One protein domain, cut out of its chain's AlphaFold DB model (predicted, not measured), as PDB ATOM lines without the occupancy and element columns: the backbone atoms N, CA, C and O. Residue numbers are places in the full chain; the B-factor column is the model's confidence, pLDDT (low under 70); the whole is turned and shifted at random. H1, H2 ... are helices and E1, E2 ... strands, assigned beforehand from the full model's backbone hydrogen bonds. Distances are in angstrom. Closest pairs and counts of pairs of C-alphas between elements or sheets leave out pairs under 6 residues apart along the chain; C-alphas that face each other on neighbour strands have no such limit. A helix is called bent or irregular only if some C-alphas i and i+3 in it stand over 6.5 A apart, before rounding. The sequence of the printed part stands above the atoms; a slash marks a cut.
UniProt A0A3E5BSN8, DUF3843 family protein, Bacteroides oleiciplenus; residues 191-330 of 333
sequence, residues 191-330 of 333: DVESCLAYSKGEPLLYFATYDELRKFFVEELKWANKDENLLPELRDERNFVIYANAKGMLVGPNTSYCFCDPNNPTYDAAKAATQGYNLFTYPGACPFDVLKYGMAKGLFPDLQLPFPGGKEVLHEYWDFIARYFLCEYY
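AT A GLANCE: This is residues 191 to 330 of the 333 residues of the protein "DUF3843 family protein" of Bacteroides oleiciplenus (UniProt A0A3E5BSN8). A small three-stranded sheet, E1 E2 E3, stands across an elongated body, with H1 and H2 over one face and H5 over the other. Beyond H5, kinked H6 and short H4, packed together, make the far end with H3. The printed part has 140 residues, with six named helices and three named strands in the order H1 E1 H2 E2 E3 H3 H4 H5 H6; the class is mixed. It is compact, with a radius of gyration of the C-alphas of 15.2 A and spans of 47 by 29 by 27 A.

HOW THE PARTS SIT: Start at H1, residues 191 to 198, on the antiparallel sheet of E1, 204 to 209, E2, 238 to 244, and E3, 249 to 252; its closest C-alphas to E2 are Val 192 and Ala 244, 5.3 A. Look for N 207 and O 240, 3.0 A, between E1 and E2, and N 252 and O 241, 2.8 A, in the hairpin E2 and E3. H2, residues 210 to 219, is on the same face as H1, along the strands at a height of 10.5 A over the sheet. H5, residues 288 to 296, is on the opposite face, across the strands at a height of 10.4 A: three layers, helices on both faces of a sheet. H3, residues 269 to 275, meets H4, residues 278 to 281, only through their link. H6, residues 310 to 329, touches H4 with residues 318 to 326 alone, closest at the C-alphas of Phe 280 and Ala 322, 4.7 A. In H1, H2, H3 and H5 every O i to N i+4 pair is within hydrogen-bond range; in H6, 12 of 16; H4 is too short for one.

IN THESE COORDINATES: Find C-alpha 191 at (263.173, 286.767, 220.282), where H1 begins. E2 runs 18.5 A from C-alpha 238 at (250.179, 302.246, 226.338). H6, 22.3 A long, ends at C-alpha 329, (270.217, 307.506, 231.454); it has a kink of 88 degrees near residue 317 and is irregular, with C-alphas 325 and 328 9.2 A apart.

THE WHOLE: The C-alphas farthest apart, of Ala 224 and Pro 308, are 48.5 A from each other. The long links are H2 to E2, E3 to H3 and H5 to H6. The printed part has no cut, and no printed residue is under 70 in pLDDT.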
ATOM      1  N   ASP A 191     264.227 285.743 220.254       97.06
ATOM      2  CA  ASP A 191     263.173 286.767 220.282       97.06
ATOM      3  C   ASP A 191     263.325 287.783 219.140       97.06
ATOM      4  O   ASP A 191     262.334 288.182 218.541       97.06
ATOM      5  N   VAL A 192     264.560 288.137 218.770       97.56
ATOM      6  CA  VAL A 192     264.842 289.023 217.629       97.56
ATOM      7  C   VAL A 192     264.431 288.349 216.319       97.56
ATOM      8  O   VAL A 192     263.776 288.977 215.492       97.56
ATOM      9  N   GLU A 193     264.755 287.065 216.138       97.00
ATOM     10  CA  GLU A 193     264.327 286.294 214.962       97.00
ATOM     11  C   GLU A 193     262.796 286.238 214.850       97.00
ATOM     12  O   GLU A 193     262.251 286.465 213.769       97.00
ATOM     13  N   SER A 194     262.098 285.991 215.966       97.69
ATOM     14  CA  SER A 194     260.632 285.989 216.019       97.69
ATOM     15  C   SER A 194     260.034 287.361 215.695       97.69
ATOM     16  O   SER A 194     259.091 287.431 214.906       97.69
ATOM     17  N   CYS A 195     260.592 288.448 216.240       97.69
ATOM     18  CA  CYS A 195     260.167 289.814 215.920       97.69
ATOM     19  C   CYS A 195     260.272 290.096 214.419       97.69
ATOM     20  O   CYS A 195     259.292 290.519 213.812       97.69
ATOM     21  N   LEU A 196     261.426 289.798 213.813       96.81
ATOM     22  CA  LEU A 196     261.655 290.024 212.384       96.81
ATOM     23  C   LEU A 196     260.765 289.142 211.504       96.81
ATOM     24  O   LEU A 196     260.298 289.584 210.455       96.81
ATOM     25  N   ALA A 197     260.508 287.896 211.904       96.75
ATOM     26  CA  ALA A 197     259.594 287.022 211.176       96.75
ATOM     27  C   ALA A 197     258.158 287.574 211.190       96.75
ATOM     28  O   ALA A 197     257.500 287.597 210.147       96.75
ATOM     29  N   TYR A 198     257.696 288.058 212.347       96.94
ATOM     30  CA  TYR A 198     256.375 288.665 212.509       96.94
ATOM     31  C   TYR A 198     256.226 289.955 211.692       96.94
ATOM     32  O   TYR A 198     255.235 290.142 210.984       96.94
ATOM     33  N   SER A 199     257.235 290.825 211.743       95.44
ATOM     34  CA  SER A 199     257.233 292.139 211.093       95.44
ATOM     35  C   SER A 199     257.652 292.112 209.618       95.44
ATOM     36  O   SER A 199     257.724 293.159 208.977       95.44
ATOM     37  N   LYS A 200     257.935 290.927 209.057       95.12
ATOM     38  CA  LYS A 200     258.460 290.739 207.689       95.12
ATOM     39  C   LYS A 200     259.791 291.464 207.444       95.12
ATOM     40  O   LYS A 200     260.062 291.903 206.329       95.12
ATOM     41  N   GLY A 201     260.631 291.521 208.472       94.50
ATOM     42  CA  GLY A 201     261.982 292.072 208.429       94.50
ATOM     43  C   GLY A 201     262.116 293.482 209.002       94.50
ATOM     44  O   GLY A 201     263.243 293.952 209.127       94.50
ATOM     45  N   GLU A 202     261.017 294.137 209.381       95.56
ATOM     46  CA  GLU A 202     261.070 295.469 209.991       95.56
ATOM     47  C   GLU A 202     261.536 295.392 211.459       95.56
ATOM     48  O   GLU A 202     261.035 294.567 212.229       95.56
ATOM     49  N   PRO A 203     262.487 296.231 211.897       96.31
ATOM     50  CA  PRO A 203     263.036 296.151 213.250       96.31
ATOM     51  C   PRO A 203     262.138 296.790 214.317       96.31
ATOM     52  O   PRO A 203     262.349 296.536 215.503       96.31
ATOM     53  N   LEU A 204     261.163 297.615 213.919       98.00
ATOM     54  CA  LEU A 204     260.209 298.251 214.825       98.00
ATOM     55  C   LEU A 204     258.839 297.574 214.753       98.00
ATOM     56  O   LEU A 204     258.317 297.312 213.670       98.00
ATOM     57  N   LEU A 205     258.256 297.300 215.918       98.44
ATOM     58  CA  LEU A 205     256.883 296.815 216.055       98.44
ATOM     59  C   LEU A 205     256.114 297.738 217.001       98.44
ATOM     60  O   LEU A 205     256.681 298.258 217.960       98.44
ATOM     61  N   TYR A 206     254.819 297.908 216.749       98.38
ATOM     62  CA  TYR A 206     253.978 298.878 217.446       98.38
ATOM     63  C   TYR A 206     252.744 298.206 218.040       98.38
ATOM     64  O   TYR A 206     252.047 297.468 217.342       98.38
ATOM     65  N   PHE A 207     252.450 298.497 219.308       98.25
ATOM     66  CA  PHE A 207     251.284 297.959 220.015       98.25
ATOM     67  C   PHE A 207     250.576 299.082 220.772       98.25
ATOM     68  O   PHE A 207     251.201 299.820 221.533       98.25
ATOM     69  N   ALA A 208     249.266 299.232 220.586       97.69
ATOM     70  CA  ALA A 208     248.512 300.310 221.222       97.69
ATOM     71  C   ALA A 208     248.281 300.036 222.712       97.69
ATOM     72  O   ALA A 208     248.291 300.957 223.534       97.69
ATOM     73  N   THR A 209     248.084 298.763 223.067       98.19
ATOM     74  CA  THR A 209     247.706 298.342 224.420       98.19
ATOM     75  C   THR A 209     248.601 297.232 224.957       98.19
ATOM     76  O   THR A 209     249.191 296.460 224.200       98.19
ATOM     77  N   TYR A 210     248.662 297.120 226.285       98.00
ATOM     78  CA  TYR A 210     249.406 296.047 226.941       98.00
ATOM     79  C   TYR A 210     248.832 294.662 226.603       98.00
ATOM     80  O   TYR A 210     249.587 293.707 226.470       98.00
ATOM     81  N   ASP A 211     247.520 294.540 226.375       97.56
ATOM     82  CA  ASP A 211     246.907 293.269 225.968       97.56
ATOM     83  C   ASP A 211     247.399 292.796 224.591       97.56
ATOM     84  O   ASP A 211     247.657 291.604 224.402       97.56
ATOM     85  N   GLU A 212     247.575 293.715 223.636       97.88
ATOM     86  CA  GLU A 212     248.161 293.412 222.323       97.88
ATOM     87  C   GLU A 212     249.628 292.986 222.451       97.88
ATOM     88  O   GLU A 212     250.026 291.967 221.882       97.88
ATOM     89  N   LEU A 213     250.410 293.719 223.251       97.81
ATOM     90  CA  LEU A 213     251.812 293.403 223.531       97.81
ATOM     91  C   LEU A 213     251.957 292.028 224.207       97.81
ATOM     92  O   LEU A 213     252.745 291.180 223.788       97.81
ATOM     93  N   ARG A 214     251.134 291.760 225.222       97.69
ATOM     94  CA  ARG A 214     251.091 290.491 225.953       97.69
ATOM     95  C   ARG A 214     250.719 289.331 225.036       97.69
ATOM     96  O   ARG A 214     251.291 288.244 225.143       97.69
ATOM     97  N   LYS A 215     249.752 289.547 224.138       97.88
ATOM     98  CA  LYS A 215     249.377 288.561 223.123       97.88
ATOM     99  C   LYS A 215     250.569 288.245 222.223       97.88
ATOM    100  O   LYS A 215     250.847 287.069 222.014       97.88
ATOM    101  N   PHE A 216     251.311 289.256 221.776       98.06
ATOM    102  CA  PHE A 216     252.536 289.072 220.996       98.06
ATOM    103  C   PHE A 216     253.609 288.267 221.755       98.06
ATOM    104  O   PHE A 216     254.148 287.302 221.210       98.06
ATOM    105  N   PHE A 217     253.864 288.565 223.033       98.12
ATOM    106  CA  PHE A 217     254.820 287.799 223.848       98.12
ATOM    107  C   PHE A 217     254.477 286.305 223.935       98.12
ATOM    108  O   PHE A 217     255.344 285.440 223.784       98.12
ATOM    109  N   VAL A 218     253.203 285.973 224.149       97.75
ATOM    110  CA  VAL A 218     252.768 284.575 224.275       97.75
ATOM    111  C   VAL A 218     252.690 283.887 222.913       97.75
ATOM    112  O   VAL A 218     253.190 282.772 222.743       97.75
ATOM    113  N   GLU A 219     252.036 284.520 221.941       97.69
ATOM    114  CA  GLU A 219     251.707 283.891 220.665       97.69
ATOM    115  C   GLU A 219     252.885 283.887 219.697       97.69
ATOM    116  O   GLU A 219     253.058 282.888 219.007       97.69
ATOM    117  N   GLU A 220     253.735 284.912 219.684       97.31
ATOM    118  CA  GLU A 220     254.829 285.039 218.710       97.31
ATOM    119  C   GLU A 220     256.191 284.737 219.340       97.31
ATOM    120  O   GLU A 220     256.926 283.881 218.838       97.31
ATOM    121  N   LEU A 221     256.509 285.334 220.497       96.81
ATOM    122  CA  LEU A 221     257.784 285.062 221.187       96.81
ATOM    123  C   LEU A 221     257.793 283.720 221.937       96.81
ATOM    124  O   LEU A 221     258.852 283.187 222.279       96.81
ATOM    125  N   LYS A 222     256.617 283.109 222.135       96.75
ATOM    126  CA  LYS A 222     256.433 281.840 222.864       96.75
ATOM    127  C   LYS A 222     256.895 281.921 224.322       96.75
ATOM    128  O   LYS A 222     257.358 280.920 224.879       96.75
ATOM    129  N   TRP A 223     256.784 283.095 224.939       97.06
ATOM    130  CA  TRP A 223     257.028 283.264 226.368       97.06
ATOM    131  C   TRP A 223     255.962 282.527 227.188       97.06
ATOM    132  O   TRP A 223     254.846 282.265 226.723       97.06
ATOM    133  N   ALA A 224     256.306 282.146 228.419       95.75
ATOM    134  CA  ALA A 224     255.375 281.436 229.287       95.75
ATOM    135  C   ALA A 224     254.158 282.321 229.593       95.75
ATOM    136  O   ALA A 224     254.303 283.453 230.046       95.75
ATOM    137  N   ASN A 225     252.950 281.784 229.404       95.38
ATOM    138  CA  ASN A 225     251.698 282.484 229.702       95.38
ATOM    139  C   ASN A 225     251.429 282.533 231.220       95.38
ATOM    140  O   ASN A 225     250.482 281.932 231.727       95.38
ATOM    141  N   LYS A 226     252.314 283.208 231.950       92.94
ATOM    142  CA  LYS A 226     252.189 283.547 233.365       92.94
ATOM    143  C   LYS A 226     252.550 285.015 233.514       92.94
ATOM    144  O   LYS A 226     253.532 285.448 232.924       92.94
ATOM    145  N   ASP A 227     251.778 285.736 234.314       88.62
ATOM    146  CA  ASP A 227     251.873 287.191 234.458       88.62
ATOM    147  C   ASP A 227     253.299 287.684 234.767       88.62
ATOM    148  O   ASP A 227     253.782 288.594 234.111       88.62
ATOM    149  N   GLU A 228     254.019 286.985 235.651       91.56
ATOM    150  CA  GLU A 228     255.416 287.270 236.028       91.56
ATOM    151  C   GLU A 228     256.429 287.248 234.864       91.56
ATOM    152  O   GLU A 228     257.507 287.811 234.992       91.56
ATOM    153  N   ASN A 229     256.104 286.606 233.733       91.19
ATOM    154  CA  ASN A 229     256.992 286.506 232.566       91.19
ATOM    155  C   ASN A 229     256.631 287.494 231.448       91.19
ATOM    156  O   ASN A 229     257.193 287.398 230.362       91.19
ATOM    157  N   LEU A 230     255.643 288.370 231.657       95.25
ATOM    158  CA  LEU A 230     255.043 289.183 230.592       95.25
ATOM    159  C   LEU A 230     255.191 290.690 230.830       95.25
ATOM    160  O   LEU A 230     254.478 291.455 230.192       95.25
ATOM    161  N   LEU A 231     256.137 291.094 231.685       95.50
ATOM    162  CA  LEU A 231     256.403 292.491 232.058       95.50
ATOM    163  C   LEU A 231     255.180 293.157 232.728       95.50
ATOM    164  O   LEU A 231     254.630 294.127 232.201       95.50
ATOM    165  N   PRO A 232     254.694 292.619 233.866       95.50
ATOM    166  CA  PRO A 232     253.471 293.090 234.525       95.50
ATOM    167  C   PRO A 232     253.528 294.555 234.980       95.50
ATOM    168  O   PRO A 232     252.474 295.165 235.168       95.50
ATOM    169  N   GLU A 233     254.722 295.124 235.135       94.62
ATOM    170  CA  GLU A 233     254.965 296.545 235.385       94.62
ATOM    171  C   GLU A 233     254.444 297.451 234.258       94.62
ATOM    172  O   GLU A 233     254.058 298.582 234.519       94.62
ATOM    173  N   LEU A 234     254.327 296.942 233.027       95.50
ATOM    174  CA  LEU A 234     253.839 297.698 231.868       95.50
ATOM    175  C   LEU A 234     252.307 297.683 231.723       95.50
ATOM    176  O   LEU A 234     251.771 298.187 230.735       95.50
ATOM    177  N   ARG A 235     251.579 297.084 232.674       95.81
ATOM    178  CA  ARG A 235     250.127 296.850 232.567       95.81
ATOM    179  C   ARG A 235     249.319 298.129 232.357       95.81
ATOM    180  O   ARG A 235     248.331 298.124 231.612       95.81
ATOM    181  N   ASP A 236     249.728 299.212 233.003       96.00
ATOM    182  CA  ASP A 236     249.024 300.493 232.941       96.00
ATOM    183  C   ASP A 236     249.529 301.392 231.800       96.00
ATOM    184  O   ASP A 236     248.872 302.374 231.452       96.00
ATOM    185  N   GLU A 237     250.592 300.972 231.108       96.44
ATOM    186  CA  GLU A 237     251.213 301.711 230.008       96.44
ATOM    187  C   GLU A 237     250.581 301.422 228.647       96.44
ATOM    188  O   GLU A 237     249.897 300.414 228.436       96.44
ATOM    189  N   ARG A 238     250.772 302.329 227.686       97.06
ATOM    190  CA  ARG A 238     250.179 302.246 226.338       97.06
ATOM    191  C   ARG A 238     251.197 302.664 225.281       97.06
ATOM    192  O   ARG A 238     252.274 303.132 225.619       97.06
ATOM    193  N   ASN A 239     250.836 302.573 224.001       97.81
ATOM    194  CA  ASN A 239     251.647 303.107 222.895       97.81
ATOM    195  C   ASN A 239     253.101 302.588 222.922       97.81
ATOM    196  O   ASN A 239     254.059 303.348 223.094       97.81
ATOM    197  N   PHE A 240     253.245 301.272 222.799       98.31
ATOM    198  CA  PHE A 240     254.520 300.576 222.894       98.31
ATOM    199  C   PHE A 240     255.242 300.531 221.551       98.31
ATOM    200  O   PHE A 240     254.634 300.238 220.517       98.31
ATOM    201  N   VAL A 241     256.559 300.722 221.603       98.19
ATOM    202  CA  VAL A 241     257.491 300.362 220.532       98.19
ATOM    203  C   VAL A 241     258.331 299.185 220.996       98.19
ATOM    204  O   VAL A 241     258.916 299.229 222.074       98.19
ATOM    205  N   ILE A 242     258.434 298.152 220.172       98.00
ATOM    206  CA  ILE A 242     259.506 297.168 220.279       98.00
ATOM    207  C   ILE A 242     260.575 297.521 219.256       98.00
ATOM    208  O   ILE A 242     260.255 297.694 218.083       98.00
ATOM    209  N   TYR A 243     261.836 297.557 219.682       97.75
ATOM    210  CA  TYR A 243     262.986 297.611 218.784       97.75
ATOM    211  C   TYR A 243     263.778 296.307 218.870       97.75
ATOM    212  O   TYR A 243     264.432 296.022 219.875       97.75
ATOM    213  N   ALA A 244     263.703 295.510 217.806       97.62
ATOM    214  CA  ALA A 244     264.484 294.296 217.627       97.62
ATOM    215  C   ALA A 244     265.803 294.631 216.917       97.62
ATOM    216  O   ALA A 244     265.814 295.107 215.781       97.62
ATOM    217  N   ASN A 245     266.923 294.384 217.590       96.06
ATOM    218  CA  ASN A 245     268.252 294.775 217.136       96.06
ATOM    219  C   ASN A 245     269.300 293.677 217.401       96.06
ATOM    220  O   ASN A 245     268.986 292.600 217.908       96.06
ATOM    221  N   ALA A 246     270.564 293.926 217.049       95.75
ATOM    222  CA  ALA A 246     271.629 292.927 217.175       95.75
ATOM    223  C   ALA A 246     271.919 292.489 218.625       95.75
ATOM    224  O   ALA A 246     272.388 291.371 218.845       95.75
ATOM    225  N   LYS A 247     271.648 293.341 219.624       94.19
ATOM    226  CA  LYS A 247     271.839 293.023 221.051       94.19
ATOM    227  C   LYS A 247     270.648 292.255 221.628       94.19
ATOM    228  O   LYS A 247     270.823 291.459 222.559       94.19
ATOM    229  N   GLY A 248     269.444 292.468 221.105       95.62
ATOM    230  CA  GLY A 248     268.218 291.883 221.633       95.62
ATOM    231  C   GLY A 248     266.984 292.699 221.280       95.62
ATOM    232  O   GLY A 248     266.922 293.348 220.240       95.62
ATOM    233  N   MET A 249     265.992 292.632 222.158       95.12
ATOM    234  CA  MET A 249     264.729 293.341 222.021       95.12
ATOM    235  C   MET A 249     264.617 294.385 223.134       95.12
ATOM    236  O   MET A 249     264.801 294.044 224.299       95.12
ATOM    237  N   LEU A 250     264.308 295.627 222.769       96.12
ATOM    238  CA  LEU A 250     263.977 296.707 223.700       96.12
ATOM    239  C   LEU A 250     262.481 297.005 223.616       96.12
ATOM    240  O   LEU A 250     261.908 296.934 222.529       96.12
ATOM    241  N   VAL A 251     261.867 297.361 224.744       96.75
ATOM    242  CA  VAL A 251     260.456 297.760 224.823       96.75
ATOM    243  C   VAL A 251     260.390 299.190 225.354       96.75
ATOM    244  O   VAL A 251     260.839 299.455 226.462       96.75
ATOM    245  N   GLY A 252     259.848 300.107 224.556       96.06
ATOM    246  CA  GLY A 252     259.608 301.500 224.922       96.06
ATOM    247  C   GLY A 252     258.118 301.754 225.165       96.06
ATOM    248  O   GLY A 252     257.385 301.916 224.184       96.06
ATOM    249  N   PRO A 253     257.634 301.788 226.419       96.56
ATOM    250  CA  PRO A 253     256.260 302.186 226.730       96.56
ATOM    251  C   PRO A 253     256.041 303.681 226.469       96.56
ATOM    252  O   PRO A 253     256.968 304.470 226.566       96.56
ATOM    253  N   ASN A 254     254.814 304.092 226.153       96.62
ATOM    254  CA  ASN A 254     254.423 305.493 225.944       96.62
ATOM    255  C   ASN A 254     255.282 306.266 224.935       96.62
ATOM    256  O   ASN A 254     255.455 307.477 225.067       96.62
ATOM    257  N   THR A 255     255.790 305.597 223.905       96.31
ATOM    258  CA  THR A 255     256.691 306.225 222.928       96.31
ATOM    259  C   THR A 255     256.176 306.147 221.500       96.31
ATOM    260  O   THR A 255     256.491 307.021 220.694       96.31
ATOM    261  N   SER A 256     255.345 305.154 221.161       97.81
ATOM    262  CA  SER A 256     255.009 304.880 219.761       97.81
ATOM    263  C   SER A 256     254.256 306.018 219.090       97.81
ATOM    264  O   SER A 256     254.441 306.229 217.899       97.81
ATOM    265  N   TYR A 257     253.495 306.829 219.827       97.94
ATOM    266  CA  TYR A 257     252.795 307.974 219.241       97.94
ATOM    267  C   TYR A 257     253.735 309.020 218.611       97.94
ATOM    268  O   TYR A 257     253.279 309.817 217.795       97.94
ATOM    269  N   CYS A 258     255.034 308.996 218.933       98.25
ATOM    270  CA  CYS A 258     256.052 309.874 218.354       98.25
ATOM    271  C   CYS A 258     256.589 309.403 216.992       98.25
ATOM    272  O   CYS A 258     257.158 310.212 216.265       98.25
ATOM    273  N   PHE A 259     256.446 308.120 216.638       98.44
ATOM    274  CA  PHE A 259     257.113 307.532 215.469       98.44
ATOM    275  C   PHE A 259     256.269 307.674 214.200       98.44
ATOM    276  O   PHE A 259     255.336 306.903 213.992       98.44
ATOM    277  N   CYS A 260     256.626 308.603 213.316       98.44
ATOM    278  CA  CYS A 260     256.058 308.733 211.973       98.44
ATOM    279  C   CYS A 260     256.584 307.616 211.050       98.44
ATOM    280  O   CYS A 260     257.385 307.842 210.144       98.44
ATOM    281  N   ASP A 261     256.159 306.386 211.324       97.69
ATOM    282  CA  ASP A 261     256.474 305.186 210.553       97.69
ATOM    283  C   ASP A 261     255.199 304.691 209.840       97.69
ATOM    284  O   ASP A 261     254.143 304.621 210.478       97.69
ATOM    285  N   PRO A 262     255.246 304.326 208.543       95.75
ATOM    286  CA  PRO A 262     254.083 303.810 207.816       95.75
ATOM    287  C   PRO A 262     253.395 302.600 208.465       95.75
ATOM    288  O   PRO A 262     252.202 302.389 208.250       95.75
ATOM    289  N   ASN A 263     254.133 301.800 209.238       95.44
ATOM    290  CA  ASN A 263     253.620 300.620 209.929       95.44
ATOM    291  C   ASN A 263     253.096 300.926 211.337       95.44
ATOM    292  O   ASN A 263     252.623 300.012 212.012       95.44
ATOM    293  N   ASN A 264     253.176 302.177 211.798       98.00
ATOM    294  CA  ASN A 264     252.756 302.563 213.135       98.00
ATOM    295  C   ASN A 264     251.302 303.067 213.167       98.00
ATOM    296  O   ASN A 264     251.033 304.207 212.787       98.00
ATOM    297  N   PRO A 265     250.347 302.282 213.704       95.94
ATOM    298  CA  PRO A 265     248.950 302.700 213.785       95.94
ATOM    299  C   PRO A 265     248.673 303.701 214.918       95.94
ATOM    300  O   PRO A 265     247.557 304.200 215.021       95.94
ATOM    301  N   THR A 266     249.649 303.960 215.794       97.62
ATOM    302  CA  THR A 266     249.479 304.782 217.008       97.62
ATOM    303  C   THR A 266     250.085 306.178 216.902       97.62
ATOM    304  O   THR A 266     249.968 306.958 217.844       97.62
ATOM    305  N   TYR A 267     250.748 306.487 215.785       98.56
ATOM    306  CA  TYR A 267     251.356 307.791 215.548       98.56
ATOM    307  C   TYR A 267     250.317 308.917 215.628       98.56
ATOM    308  O   TYR A 267     249.251 308.851 215.013       98.56
ATOM    309  N   ASP A 268     250.657 309.966 216.371       98.56
ATOM    310  CA  ASP A 268     249.835 311.155 216.557       98.56
ATOM    311  C   ASP A 268     250.741 312.386 216.504       98.56
ATOM    312  O   ASP A 268     251.439 312.703 217.468       98.56
ATOM    313  N   ALA A 269     250.715 313.094 215.373       98.31
ATOM    314  CA  ALA A 269     251.543 314.276 215.146       98.31
ATOM    315  C   ALA A 269     251.303 315.383 216.190       98.31
ATOM    316  O   ALA A 269     252.249 316.035 216.629       98.31
ATOM    317  N   ALA A 270     250.055 315.592 216.626       98.19
ATOM    318  CA  ALA A 270     249.725 316.648 217.582       98.19
ATOM    319  C   ALA A 270     250.228 316.301 218.989       98.19
ATOM    320  O   ALA A 270     250.768 317.158 219.699       98.19
ATOM    321  N   LYS A 271     250.095 315.034 219.389       98.06
ATOM    322  CA  LYS A 271     250.640 314.550 220.659       98.06
ATOM    323  C   LYS A 271     252.170 314.522 220.637       98.06
ATOM    324  O   LYS A 271     252.794 314.986 221.588       98.06
ATOM    325  N   ALA A 272     252.777 314.062 219.545       98.06
ATOM    326  CA  ALA A 272     254.225 314.080 219.342       98.06
ATOM    327  C   ALA A 272     254.789 315.506 219.485       98.06
ATOM    328  O   ALA A 272     255.737 315.727 220.238       98.06
ATOM    329  N   ALA A 273     254.121 316.489 218.879       97.81
ATOM    330  CA  ALA A 273     254.497 317.899 218.929       97.81
ATOM    331  C   ALA A 273     254.344 318.573 220.301       97.81
ATOM    332  O   ALA A 273     254.850 319.678 220.486       97.81
ATOM    333  N   THR A 274     253.621 317.964 221.243       96.19
ATOM    334  CA  THR A 274     253.352 318.552 222.569       96.19
ATOM    335  C   THR A 274     253.974 317.773 223.721       96.19
ATOM    336  O   THR A 274     254.183 318.351 224.783       96.19
ATOM    337  N   GLN A 275     254.267 316.484 223.535       95.81
ATOM    338  CA  GLN A 275     254.760 315.594 224.593       95.81
ATOM    339  C   GLN A 275     256.028 314.838 224.203       95.81
ATOM    340  O   GLN A 275     256.719 314.316 225.071       95.81
ATOM    341  N   GLY A 276     256.367 314.755 222.917       96.94
ATOM    342  CA  GLY A 276     257.449 313.881 222.478       96.94
ATOM    343  C   GLY A 276     258.855 314.384 222.819       96.94
ATOM    344  O   GLY A 276     259.791 313.590 222.777       96.94
ATOM    345  N   TYR A 277     259.022 315.645 223.244       96.75
ATOM    346  CA  TYR A 277     260.291 316.088 223.836       96.75
ATOM    347  C   TYR A 277     260.630 315.328 225.125       96.75
ATOM    348  O   TYR A 277     261.809 315.194 225.437       96.75
ATOM    349  N   ASN A 278     259.636 314.748 225.816       95.31
ATOM    350  CA  ASN A 278     259.856 313.944 227.018       95.31
ATOM    351  C   ASN A 278     260.792 312.758 226.768       95.31
ATOM    352  O   ASN A 278     261.497 312.347 227.683       95.31
ATOM    353  N   LEU A 279     260.850 312.242 225.532       96.19
ATOM    354  CA  LEU A 279     261.788 311.179 225.168       96.19
ATOM    355  C   LEU A 279     263.250 311.602 225.400       96.19
ATOM    356  O   LEU A 279     264.075 310.762 225.737       96.19
ATOM    357  N   PHE A 280     263.560 312.892 225.242       96.69
ATOM    358  CA  PHE A 280     264.902 313.457 225.396       96.69
ATOM    359  C   PHE A 280     265.163 314.005 226.794       96.69
ATOM    360  O   PHE A 280     266.297 314.379 227.073       96.69
ATOM    361  N   THR A 281     264.136 314.126 227.643       95.12
ATOM    362  CA  THR A 281     264.263 314.896 228.886       95.12
ATOM    363  C   THR A 281     263.818 314.205 230.160       95.12
ATOM    364  O   THR A 281     264.160 314.685 231.236       95.12
ATOM    365  N   TYR A 282     263.069 313.108 230.063       93.50
ATOM    366  CA  TYR A 282     262.655 312.327 231.222       93.50
ATOM    367  C   TYR A 282     263.448 311.017 231.295       93.50
ATOM    368  O   TYR A 282     263.326 310.179 230.394       93.50
ATOM    369  N   PRO A 283     264.232 310.807 232.369       89.62
ATOM    370  CA  PRO A 283     264.844 309.522 232.679       89.62
ATOM    371  C   PRO A 283     263.872 308.346 232.540       89.62
ATOM    372  O   PRO A 283     262.746 308.398 233.029       89.62
ATOM    373  N   GLY A 284     264.291 307.286 231.845       87.12
ATOM    374  CA  GLY A 284     263.489 306.069 231.669       87.12
ATOM    375  C   GLY A 284     262.296 306.178 230.706       87.12
ATOM    376  O   GLY A 284     261.685 305.155 230.400       87.12
ATOM    377  N   ALA A 285     261.983 307.361 230.162       90.50
ATOM    378  CA  ALA A 285     260.841 307.534 229.256       90.50
ATOM    379  C   ALA A 285     260.978 306.741 227.945       90.50
ATOM    380  O   ALA A 285     259.982 306.356 227.336       90.50
ATOM    381  N   CYS A 286     262.209 306.514 227.485       93.31
ATOM    382  CA  CYS A 286     262.504 305.768 226.268       93.31
ATOM    383  C   CYS A 286     263.882 305.107 226.384       93.31
ATOM    384  O   CYS A 286     264.841 305.806 226.718       93.31
ATOM    385  N   PRO A 287     264.033 303.808 226.058       94.38
ATOM    386  CA  PRO A 287     265.359 303.221 225.904       94.38
ATOM    387  C   PRO A 287     266.183 304.019 224.885       94.38
ATOM    388  O   PRO A 287     265.713 304.291 223.777       94.38
ATOM    389  N   PHE A 288     267.420 304.381 225.225       94.75
ATOM    390  CA  PHE A 288     268.167 305.358 224.428       94.75
ATOM    391  C   PHE A 288     268.451 304.885 222.989       94.75
ATOM    392  O   PHE A 288     268.343 305.663 222.041       94.75
ATOM    393  N   ASP A 289     268.697 303.586 222.780       95.56
ATOM    394  CA  ASP A 289     268.839 302.993 221.438       95.56
ATOM    395  C   ASP A 289     267.554 303.134 220.583       95.56
ATOM    396  O   ASP A 289     267.647 303.248 219.360       95.56
ATOM    397  N   VAL A 290     266.363 303.173 221.197       96.31
ATOM    398  CA  VAL A 290     265.077 303.403 220.506       96.31
ATOM    399  C   VAL A 290     264.956 304.867 220.069       96.31
ATOM    400  O   VAL A 290     264.599 305.143 218.920       96.31
ATOM    401  N   LEU A 291     265.320 305.807 220.948       96.50
ATOM    402  CA  LEU A 291     265.372 307.240 220.636       96.50
ATOM    403  C   LEU A 291     266.379 307.533 219.517       96.50
ATOM    404  O   LEU A 291     266.021 308.156 218.513       96.50
ATOM    405  N   LYS A 292     267.613 307.028 219.645       96.25
ATOM    406  CA  LYS A 292     268.660 307.159 218.621       96.25
ATOM    407  C   LYS A 292     268.193 306.620 217.275       96.25
ATOM    408  O   LYS A 292     268.421 307.258 216.249       96.25
ATOM    409  N   TYR A 293     267.521 305.465 217.265       97.19
ATOM    410  CA  TYR A 293     266.996 304.883 216.032       97.19
ATOM    411  C   TYR A 293     265.967 305.803 215.367       97.19
ATOM    412  O   TYR A 293     266.061 306.057 214.165       97.19
ATOM    413  N   GLY A 294     265.025 306.350 216.140       97.56
ATOM    414  CA  GLY A 294     264.019 307.280 215.628       97.56
ATOM    415  C   GLY A 294     264.628 308.544 215.012       97.56
ATOM    416  O   GLY A 294     264.251 308.912 213.897       97.56
ATOM    417  N   MET A 295     265.630 309.148 215.665       97.44
ATOM    418  CA  MET A 295     266.369 310.293 215.112       97.44
ATOM    419  C   MET A 295     267.145 309.913 213.844       97.44
ATOM    420  O   MET A 295     267.005 310.572 212.814       97.44
ATOM    421  N   ALA A 296     267.905 308.814 213.874       96.38
ATOM    422  CA  ALA A 296     268.738 308.377 212.752       96.38
ATOM    423  C   ALA A 296     267.933 308.000 211.496       96.38
ATOM    424  O   ALA A 296     268.431 308.132 210.377       96.38
ATOM    425  N   LYS A 297     266.697 307.514 211.663       96.75
ATOM    426  CA  LYS A 297     265.796 307.159 210.555       96.75
ATOM    427  C   LYS A 297     264.828 308.277 210.162       96.75
ATOM    428  O   LYS A 297     264.060 308.088 209.223       96.75
ATOM    429  N   GLY A 298     264.866 309.433 210.830       97.56
ATOM    430  CA  GLY A 298     263.975 310.557 210.532       97.56
ATOM    431  C   GLY A 298     262.507 310.288 210.878       97.56
ATOM    432  O   GLY A 298     261.618 310.846 210.243       97.56
ATOM    433  N   LEU A 299     262.245 309.438 211.877       98.31
ATOM    434  CA  LEU A 299     260.893 309.035 212.290       98.31
ATOM    435  C   LEU A 299     260.230 310.037 213.241       98.31
ATOM    436  O   LEU A 299     259.095 309.828 213.654       98.31
ATOM    437  N   PHE A 300     260.912 311.127 213.586       98.31
ATOM    438  CA  PHE A 300     260.463 312.124 214.556       98.31
ATOM    439  C   PHE A 300     260.191 313.502 213.932       98.31
ATOM    440  O   PHE A 300     260.674 314.502 214.452       98.31
ATOM    441  N   PRO A 301     259.439 313.613 212.820       98.00
ATOM    442  CA  PRO A 301     259.316 314.870 212.091       98.00
ATOM    443  C   PRO A 301     258.548 315.962 212.841       98.00
ATOM    444  O   PRO A 301     258.650 317.112 212.434       98.00
ATOM    445  N   ASP A 302     257.779 315.646 213.885       98.38
ATOM    446  CA  ASP A 302     256.951 316.621 214.617       98.38
ATOM    447  C   ASP A 302     257.443 316.916 216.030       98.38
ATOM    448  O   ASP A 302     256.817 317.708 216.731       98.38
ATOM    449  N   LEU A 303     258.543 316.297 216.466       98.25
ATOM    450  CA  LEU A 303     259.055 316.535 217.808       98.25
ATOM    451  C   LEU A 303     259.587 317.963 217.931       98.25
ATOM    452  O   LEU A 303     260.273 318.474 217.049       98.25
ATOM    453  N   GLN A 304     259.256 318.617 219.039       98.12
ATOM    454  CA  GLN A 304     259.713 319.969 219.339       98.12
ATOM    455  C   GLN A 304     259.739 320.206 220.844       98.12
ATOM    456  O   GLN A 304     258.922 319.654 221.585       98.12
ATOM    457  N   LEU A 305     260.661 321.061 221.283       98.12
ATOM    458  CA  LEU A 305     260.662 321.599 222.640       98.12
ATOM    459  C   LEU A 305     259.438 322.508 222.868       98.12
ATOM    460  O   LEU A 305     258.914 323.077 221.905       98.12
ATOM    461  N   PRO A 306     258.976 322.682 224.121       96.50
ATOM    462  CA  PRO A 306     257.722 323.369 224.436       96.50
ATOM    463  C   PRO A 306     257.827 324.909 224.373       96.50
ATOM    464  O   PRO A 306     257.382 325.614 225.278       96.50
ATOM    465  N   PHE A 307     258.404 325.457 223.301       96.88
ATOM    466  CA  PHE A 307     258.532 326.896 223.059       96.88
ATOM    467  C   PHE A 307     258.638 327.232 221.555       96.88
ATOM    468  O   PHE A 307     258.942 326.357 220.743       96.88
ATOM    469  N   PRO A 308     258.402 328.496 221.138       95.88
ATOM    470  CA  PRO A 308     258.544 328.909 219.737       95.88
ATOM    471  C   PRO A 308     259.961 328.677 219.190       95.88
ATOM    472  O   PRO A 308     260.929 329.126 219.795       95.88
ATOM    473  N   GLY A 309     260.078 328.007 218.039       96.50
ATOM    474  CA  GLY A 309     261.372 327.598 217.466       96.50
ATOM    475  C   GLY A 309     261.969 326.335 218.104       96.50
ATOM    476  O   GLY A 309     263.086 325.932 217.787       96.50
ATOM    477  N   GLY A 310     261.233 325.687 219.015       97.94
ATOM    478  CA  GLY A 310     261.686 324.494 219.728       97.94
ATOM    479  C   GLY A 310     261.886 323.267 218.843       97.94
ATOM    480  O   GLY A 310     262.565 322.332 219.259       97.94
ATOM    481  N   LYS A 311     261.323 323.257 217.630       98.06
ATOM    482  CA  LYS A 311     261.530 322.187 216.651       98.06
ATOM    483  C   LYS A 311     262.943 322.242 216.090       98.06
ATOM    484  O   LYS A 311     263.667 321.255 216.146       98.06
ATOM    485  N   GLU A 312     263.350 323.400 215.587       97.62
ATOM    486  CA  GLU A 312     264.680 323.624 215.030       97.62
ATOM    487  C   GLU A 312     265.751 323.337 216.087       97.62
ATOM    488  O   GLU A 312     266.664 322.553 215.834       97.62
ATOM    489  N   VAL A 313     265.560 323.865 217.303       98.12
ATOM    490  CA  VAL A 313     266.468 323.625 218.431       98.12
ATOM    491  C   VAL A 313     266.550 322.139 218.784       98.12
ATOM    492  O   VAL A 313     267.653 321.616 218.926       98.12
ATOM    493  N   LEU A 314     265.413 321.435 218.897       98.38
ATOM    494  CA  LEU A 314     265.434 320.003 219.197       98.38
ATOM    495  C   LEU A 314     266.203 319.238 218.126       98.38
ATOM    496  O   LEU A 314     267.110 318.489 218.448       98.38
ATOM    497  N   HIS A 315     265.848 319.418 216.856       97.94
ATOM    498  CA  HIS A 315     266.406 318.621 215.771       97.94
ATOM    499  C   HIS A 315     267.901 318.874 215.545       97.94
ATOM    500  O   HIS A 315     268.623 317.941 215.192       97.94
ATOM    501  N   GLU A 316     268.369 320.104 215.747       97.38
ATOM    502  CA  GLU A 316     269.779 320.467 215.587       97.38
ATOM    503  C   GLU A 316     270.632 320.026 216.785       97.38
ATOM    504  O   GLU A 316     271.745 319.538 216.592       97.38
ATOM    505  N   TYR A 317     270.100 320.126 218.009       98.00
ATOM    506  CA  TYR A 317     270.859 319.928 219.251       98.00
ATOM    507  C   TYR A 317     270.398 318.719 220.081       98.00
ATOM    508  O   TYR A 317     270.710 318.644 221.269       98.00
ATOM    509  N   TRP A 318     269.665 317.769 219.487       97.75
ATOM    510  CA  TRP A 318     269.035 316.659 220.217       97.75
ATOM    511  C   TRP A 318     270.016 315.844 221.063       97.75
ATOM    512  O   TRP A 318     269.652 315.421 222.156       97.75
ATOM    513  N   ASP A 319     271.243 315.636 220.569       97.56
ATOM    514  CA  ASP A 319     272.268 314.863 221.276       97.56
ATOM    515  C   ASP A 319     272.671 315.565 222.575       97.56
ATOM    516  O   ASP A 319     272.609 314.989 223.659       97.56
ATOM    517  N   PHE A 320     272.982 316.860 222.483       97.62
ATOM    518  CA  PHE A 320     273.298 317.668 223.653       97.62
ATOM    519  C   PHE A 320     272.120 317.741 224.632       97.62
ATOM    520  O   PHE A 320     272.319 317.586 225.834       97.62
ATOM    521  N   ILE A 321     270.897 317.939 224.128       97.81
ATOM    522  CA  ILE A 321     269.682 317.978 224.956       97.81
ATOM    523  C   ILE A 321     269.516 316.654 225.710       97.81
ATOM    524  O   ILE A 321     269.316 316.670 226.922       97.81
ATOM    525  N   ALA A 322     269.655 315.517 225.024       96.81
ATOM    526  CA  ALA A 322     269.551 314.204 225.647       96.81
ATOM    527  C   ALA A 322     270.624 314.003 226.725       96.81
ATOM    528  O   ALA A 322     270.296 313.584 227.828       96.81
ATOM    529  N   ARG A 323     271.887 314.357 226.455       95.56
ATOM    530  CA  ARG A 323     272.967 314.286 227.458       95.56
ATOM    531  C   ARG A 323     272.660 315.134 228.686       95.56
ATOM    532  O   ARG A 323     272.808 314.664 229.807       95.56
ATOM    533  N   TYR A 324     272.221 316.373 228.465       95.62
ATOM    534  CA  TYR A 324     271.977 317.337 229.534       95.62
ATOM    535  C   TYR A 324     270.810 316.928 230.439       95.62
ATOM    536  O   TYR A 324     270.899 317.090 231.650       95.62
ATOM    537  N   PHE A 325     269.713 316.420 229.868       95.62
ATOM    538  CA  PHE A 325     268.511 316.117 230.647       95.62
ATOM    539  C   PHE A 325     268.395 314.657 231.095       95.62
ATOM    540  O   PHE A 325     267.778 314.406 232.129       95.62
ATOM    541  N   LEU A 326     268.946 313.695 230.346       94.06
ATOM    542  CA  LEU A 326     268.894 312.280 230.727       94.06
ATOM    543  C   LEU A 326     270.029 311.890 231.677       94.06
ATOM    544  O   LEU A 326     269.891 310.893 232.380       94.06
ATOM    545  N   CYS A 327     271.122 312.657 231.738       92.12
ATOM    546  CA  CYS A 327     272.250 312.401 232.639       92.12
ATOM    547  C   CYS A 327     272.744 310.941 232.526       92.12
ATOM    548  O   CYS A 327     273.086 310.495 231.435       92.12
ATOM    549  N   GLU A 328     272.735 310.168 233.618       89.56
ATOM    550  CA  GLU A 328     273.156 308.756 233.637       89.56
ATOM    551  C   GLU A 328     272.290 307.813 232.777       89.56
ATOM    552  O   GLU A 328     272.704 306.694 232.481       89.56
ATOM    553  N   TYR A 329     271.102 308.256 232.351       90.69
ATOM    554  CA  TYR A 329     270.217 307.506 231.454       90.69
ATOM    555  C   TYR A 329     270.556 307.726 229.971       90.69
ATOM    556  O   TYR A 329     270.041 307.010 229.107       90.69
ATOM    557  N   TYR A 330     271.419 308.697 229.653       92.75
ATOM    558  CA  TYR A 330     272.008 308.827 228.323       92.75
ATOM    559  C   TYR A 330     272.981 307.658 228.096       92.75
ATOM    560  O   TYR A 330     273.867 307.433 228.911       92.75
TER     561      TYR A 330